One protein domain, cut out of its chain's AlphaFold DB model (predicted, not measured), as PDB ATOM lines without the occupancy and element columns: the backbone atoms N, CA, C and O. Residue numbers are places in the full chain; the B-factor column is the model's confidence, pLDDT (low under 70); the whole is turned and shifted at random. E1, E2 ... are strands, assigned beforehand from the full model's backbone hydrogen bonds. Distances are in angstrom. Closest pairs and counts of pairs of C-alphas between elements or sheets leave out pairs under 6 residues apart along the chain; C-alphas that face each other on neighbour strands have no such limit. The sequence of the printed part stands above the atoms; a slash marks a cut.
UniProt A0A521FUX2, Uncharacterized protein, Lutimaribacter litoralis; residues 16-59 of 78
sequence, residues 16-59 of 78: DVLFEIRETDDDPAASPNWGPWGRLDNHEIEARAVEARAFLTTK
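What this domain is: This is residues 16 to 59 of the 78 residues of an uncharacterized protein of Lutimaribacter litoralis (UniProt A0A521FUX2). A long, narrow ribbon of two antiparallel strands, E1 and E2, forms a hairpin whose ends are joined by a wide loop, residues 25 to 48. This loop folds back along E1, where residues 38 to 39 make a short antiparallel pairing with residues 20 to 21, and then returns to E2. The printed part has 44 residues, with 19 in the named strands, under half; the class is all strand, with no named helix. The whole is loose, with a radius of gyration of the C-alphas of 12.0 A, and elongated, spanning 38 by 22 by 13 A.

How they stand to each other: E1, residues 16 to 24, and E2, residues 49 to 58, are antiparallel neighbours at 161 degrees. C-alphas 21 and 52 face each other at 4.5 A. N 18 and O 55, at 2.9 A, and N 55 and O 18, at 2.8 A, are within hydrogen-bond range.

Where its parts are: E1 begins at C-alpha 16 (283.146, 181.663, 134.753) and measures 27.1 A. E2 measures 30.3 A and ends at C-alpha 58 (279.721, 182.555, 129.605).

The domain as a whole: The C-alphas of Asp 27 and Lys 59 are the two farthest apart, 38.6 A. The link from E1 to E2 is long, and the printed part has no cut. Residues 41 to 44 have pLDDT under 70.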
ATOM      1  N   ASP A  16     282.805 181.215 133.407       82.50
ATOM      2  CA  ASP A  16     283.146 181.663 134.753       82.50
ATOM      3  C   ASP A  16     282.018 181.293 135.723       82.50
ATOM      4  O   ASP A  16     280.831 181.329 135.375       82.50
ATOM      5  N   VAL A  17     282.397 180.913 136.939       80.56
ATOM      6  CA  VAL A  17     281.483 180.529 138.012       80.56
ATOM      7  C   VAL A  17     281.854 181.306 139.263       80.56
ATOM      8  O   VAL A  17     282.879 181.045 139.890       80.56
ATOM      9  N   LEU A  18     280.978 182.229 139.658       86.19
ATOM     10  CA  LEU A  18     281.123 182.982 140.894       86.19
ATOM     11  C   LEU A  18     280.230 182.394 141.981       86.19
ATOM     12  O   LEU A  18     279.026 182.227 141.779       86.19
ATOM     13  N   PHE A  19     280.813 182.120 143.144       85.50
ATOM     14  CA  PHE A  19     280.072 181.668 144.312       85.50
ATOM     15  C   PHE A  19     279.918 182.803 145.320       85.50
ATOM     16  O   PHE A  19     280.896 183.444 145.714       85.50
ATOM     17  N   GLU A  20     278.678 183.036 145.733       88.00
ATOM     18  CA  GLU A  20     278.328 184.064 146.702       88.00
ATOM     19  C   GLU A  20     277.494 183.470 147.828       88.00
ATOM     20  O   GLU A  20     276.692 182.552 147.628       88.00
ATOM     21  N   ILE A  21     277.670 184.045 149.006       88.69
ATOM     22  CA  ILE A  21     276.938 183.713 150.214       88.69
ATOM     23  C   ILE A  21     276.309 184.965 150.808       88.69
ATOM     24  O   ILE A  21     276.788 186.080 150.603       88.69
ATOM     25  N   ARG A  22     275.230 184.775 151.549       89.31
ATOM     26  CA  ARG A  22     274.681 185.782 152.451       89.31
ATOM     27  C   ARG A  22     274.236 185.118 153.737       89.31
ATOM     28  O   ARG A  22     273.929 183.926 153.756       89.31
ATOM     29  N   GLU A  23     274.167 185.913 154.782       89.44
ATOM     30  CA  GLU A  23     273.861 185.456 156.128       89.44
ATOM     31  C   GLU A  23     272.615 186.137 156.686       89.44
ATOM     32  O   GLU A  23     272.160 187.176 156.187       89.44
ATOM     33  N   THR A  24     272.039 185.512 157.706       88.81
ATOM     34  CA  THR A  24     270.975 186.094 158.514       88.81
ATOM     35  C   THR A  24     271.125 185.671 159.970       88.81
ATOM     36  O   THR A  24     271.455 184.518 160.267       88.81
ATOM     37  N   ASP A  25     270.844 186.611 160.869       87.50
ATOM     38  CA  ASP A  25     270.691 186.371 162.309       87.50
ATOM     39  C   ASP A  25     269.239 186.022 162.682       87.50
ATOM     40  O   ASP A  25     268.950 185.552 163.788       87.50
ATOM     41  N   ASP A  26     268.309 186.236 161.747       86.38
ATOM     42  CA  ASP A  26     266.892 185.964 161.930       86.38
ATOM     43  C   ASP A  26     266.580 184.468 161.773       86.38
ATOM     44  O   ASP A  26     267.399 183.649 161.355       86.38
ATOM     45  N   ASP A  27     265.354 184.084 162.130       85.50
ATOM     46  CA  ASP A  27     264.892 182.712 161.947       85.50
ATOM     47  C   ASP A  27     264.738 182.367 160.451       85.50
ATOM     48  O   ASP A  27     263.852 182.930 159.793       85.50
ATOM     49  N   PRO A  28     265.531 181.423 159.904       85.38
ATOM     50  CA  PRO A  28     265.458 181.065 158.490       85.38
ATOM     51  C   PRO A  28     264.136 180.390 158.100       85.38
ATOM     52  O   PRO A  28     263.798 180.365 156.917       85.38
ATOM     53  N   ALA A  29     263.384 179.839 159.060       87.44
ATOM     54  CA  ALA A  29     262.111 179.162 158.812       87.44
ATOM     55  C   ALA A  29     260.912 180.128 158.710       87.44
ATOM     56  O   ALA A  29     259.801 179.692 158.398       87.44
ATOM     57  N   ALA A  30     261.116 181.420 158.988       88.19
ATOM     58  CA  ALA A  30     260.092 182.459 158.927       88.19
ATOM     59  C   ALA A  30     260.291 183.365 157.691       88.19
ATOM     60  O   ALA A  30     260.425 182.880 156.570       88.19
ATOM     61  N   SER A  31     260.299 184.685 157.896       87.31
ATOM     62  CA  SER A  31     260.639 185.695 156.885       87.31
ATOM     63  C   SER A  31     261.905 186.442 157.325       87.31
ATOM     64  O   SER A  31     261.796 187.574 157.801       87.31
ATOM     65  N   PRO A  32     263.083 185.801 157.247       88.81
ATOM     66  CA  PRO A  32     264.343 186.385 157.701       88.81
ATOM     67  C   PRO A  32     264.759 187.586 156.847       88.81
ATOM     68  O   PRO A  32     264.561 187.600 155.625       88.81
ATOM     69  N   ASN A  33     265.397 188.573 157.474       90.75
ATOM     70  CA  ASN A  33     266.106 189.616 156.747       90.75
ATOM     71  C   ASN A  33     267.511 189.123 156.425       90.75
ATOM     72  O   ASN A  33     268.315 188.839 157.311       90.75
ATOM     73  N   TRP A  34     267.806 189.025 155.136       90.25
ATOM     74  CA  TRP A  34     269.115 188.595 154.676       90.25
ATOM     75  C   TRP A  34     270.042 189.782 154.440       90.25
ATOM     76  O   TRP A  34     269.632 190.790 153.855       90.25
ATOM     77  N   GLY A  35     271.304 189.618 154.832       86.81
ATOM     78  CA  GLY A  35     272.376 190.545 154.503       86.81
ATOM     79  C   GLY A  35     272.683 190.614 152.998       86.81
ATOM     80  O   GLY A  35     272.083 189.903 152.177       86.81
ATOM     81  N   PRO A  36     273.621 191.492 152.604       89.25
ATOM     82  CA  PRO A  36     274.090 191.565 151.227       89.25
ATOM     83  C   PRO A  36     274.783 190.260 150.809       89.25
ATOM     84  O   PRO A  36     275.330 189.531 151.631       89.25
ATOM     85  N   TRP A  37     274.792 189.993 149.504       88.12
ATOM     86  CA  TRP A  37     275.588 188.904 148.943       88.12
ATOM     87  C   TRP A  37     277.068 189.288 148.931       88.12
ATOM     88  O   TRP A  37     277.427 190.352 148.422       88.12
ATOM     89  N   GLY A  38     277.911 188.415 149.474       85.44
ATOM     90  CA  GLY A  38     279.364 188.526 149.486       85.44
ATOM     91  C   GLY A  38     280.016 187.312 148.836       85.44
ATOM     92  O   GLY A  38     279.428 186.233 148.761       85.44
ATOM     93  N   ARG A  39     281.241 187.475 148.336       83.69
ATOM     94  CA  ARG A  39     282.020 186.351 147.805       83.69
ATOM     95  C   ARG A  39     282.473 185.439 148.940       83.69
ATOM     96  O   ARG A  39     282.788 185.922 150.025       83.69
ATOM     97  N   LEU A  40     282.579 184.137 148.667       71.19
ATOM     98  CA  LEU A  40     283.148 183.145 149.594       71.19
ATOM     99  C   LEU A  40     284.686 183.246 149.661       71.19
ATOM    100  O   LEU A  40     285.406 182.249 149.646       71.19
ATOM    101  N   ASP A  41     285.214 184.462 149.709       68.31
ATOM    102  CA  ASP A  41     286.637 184.713 149.884       68.31
ATOM    103  C   ASP A  41     286.938 184.612 151.386       68.31
ATOM    104  O   ASP A  41     287.080 185.613 152.072       68.31
ATOM    105  N   ASN A  42     286.924 183.378 151.898       52.44
ATOM    106  CA  ASN A  42     287.436 182.918 153.196       52.44
ATOM    107  C   ASN A  42     287.279 183.912 154.367       52.44
ATOM    108  O   ASN A  42     288.199 184.660 154.690       52.44
ATOM    109  N   HIS A  43     286.108 183.907 154.996       57.25
ATOM    110  CA  HIS A  43     285.860 184.583 156.267       57.25
ATOM    111  C   HIS A  43     285.174 183.600 157.217       57.25
ATOM    112  O   HIS A  43     284.383 182.760 156.785       57.25
ATOM    113  N   GLU A  44     285.513 183.694 158.499       69.88
ATOM    114  CA  GLU A  44     284.745 183.079 159.580       69.88
ATOM    115  C   GLU A  44     283.374 183.764 159.634       69.88
ATOM    116  O   GLU A  44     283.298 184.992 159.612       69.88
ATOM    117  N   ILE A  45     282.303 182.970 159.617       72.06
ATOM    118  CA  ILE A  45     280.921 183.451 159.542       72.06
ATOM    119  C   ILE A  45     280.245 183.118 160.866       72.06
ATOM    120  O   ILE A  45     280.057 181.944 161.182       72.06
ATOM    121  N   GLU A  46     279.870 184.147 161.619       75.94
ATOM    122  CA  GLU A  46     278.973 184.023 162.766       75.94
ATOM    123  C   GLU A  46     277.564 184.377 162.287       75.94
ATOM    124  O   GLU A  46     277.250 185.546 162.083       75.94
ATOM    125  N   ALA A  47     276.732 183.364 162.043       79.56
ATOM    126  CA  ALA A  47     275.373 183.558 161.551       79.56
ATOM    127  C   ALA A  47     274.441 182.447 162.031       79.56
ATOM    128  O   ALA A  47     274.856 181.302 162.221       79.56
ATOM    129  N   ARG A  48     273.145 182.756 162.150       83.25
ATOM    130  CA  ARG A  48     272.118 181.748 162.454       83.25
ATOM    131  C   ARG A  48     271.786 180.878 161.243       83.25
ATOM    132  O   ARG A  48     271.448 179.704 161.402       83.25
ATOM    133  N   ALA A  49     271.859 181.441 160.039       85.56
ATOM    134  CA  ALA A  49     271.722 180.697 158.796       85.56
ATOM    135  C   ALA A  49     272.505 181.338 157.648       85.56
ATOM    136  O   ALA A  49     272.725 182.549 157.614       85.56
ATOM    137  N   VAL A  50     272.874 180.502 156.676       86.38
ATOM    138  CA  VAL A  50     273.633 180.894 155.487       86.38
ATOM    139  C   VAL A  50     272.868 180.473 154.238       86.38
ATOM    140  O   VAL A  50     272.332 179.366 154.171       86.38
ATOM    141  N   GLU A  51     272.844 181.336 153.231       87.75
ATOM    142  CA  GLU A  51     272.321 181.027 151.905       87.75
ATOM    143  C   GLU A  51     273.429 181.176 150.868       87.75
ATOM    144  O   GLU A  51     274.186 182.146 150.881       87.75
ATOM    145  N   ALA A  52     273.509 180.211 149.958       87.25
ATOM    146  CA  ALA A  52     274.527 180.141 148.921       87.25
ATOM    147  C   ALA A  52     273.902 180.192 147.528       87.25
ATOM    148  O   ALA A  52     272.890 179.539 147.262       87.25
ATOM    149  N   ARG A  53     274.559 180.903 146.608       87.62
ATOM    150  CA  ARG A  53     274.211 180.919 145.185       87.62
ATOM    151  C   ARG A  53     275.453 180.829 144.308       87.62
ATOM    152  O   ARG A  53     276.501 181.382 144.627       87.62
ATOM    153  N   ALA A  54     275.304 180.162 143.168       86.94
ATOM    154  CA  ALA A  54     276.311 180.132 142.117       86.94
ATOM    155  C   ALA A  54     275.805 180.910 140.899       86.94
ATOM    156  O   ALA A  54     274.727 180.620 140.377       86.94
ATOM    157  N   PHE A  55     276.594 181.872 140.429       87.19
ATOM    158  CA  PHE A  55     276.383 182.549 139.157       87.19
ATOM    159  C   PHE A  55     277.281 181.950 138.097       87.19
ATOM    160  O   PHE A  55     278.499 182.080 138.153       87.19
ATOM    161  N   LEU A  56     276.652 181.325 137.111       86.56
ATOM    162  CA  LEU A  56     277.335 180.809 135.944       86.56
ATOM    163  C   LEU A  56     277.221 181.826 134.821       86.56
ATOM    164  O   LEU A  56     276.116 182.227 134.453       86.56
ATOM    165  N   THR A  57     278.356 182.216 134.259       83.56
ATOM    166  CA  THR A  57     278.413 183.130 133.123       83.56
ATOM    167  C   THR A  57     279.256 182.532 132.009       83.56
ATOM    168  O   THR A  57     280.165 181.736 132.236       83.56
ATOM    169  N   THR A  58     278.926 182.898 130.778       82.69
ATOM    170  CA  THR A  58     279.721 182.555 129.605       82.69
ATOM    171  C   THR A  58     279.754 183.741 128.658       82.69
ATOM    172  O   THR A  58     278.794 184.514 128.591       82.69
ATOM    173  N   LYS A  59     280.865 183.902 127.938       80.06
ATOM    174  CA  LYS A  59     281.001 184.937 126.903       80.06
ATOM    175  C   LYS A  59     280.487 184.484 125.534       80.06
ATOM    176  O   LYS A  59     280.385 185.312 124.633       80.06
TER     177      LYS A  59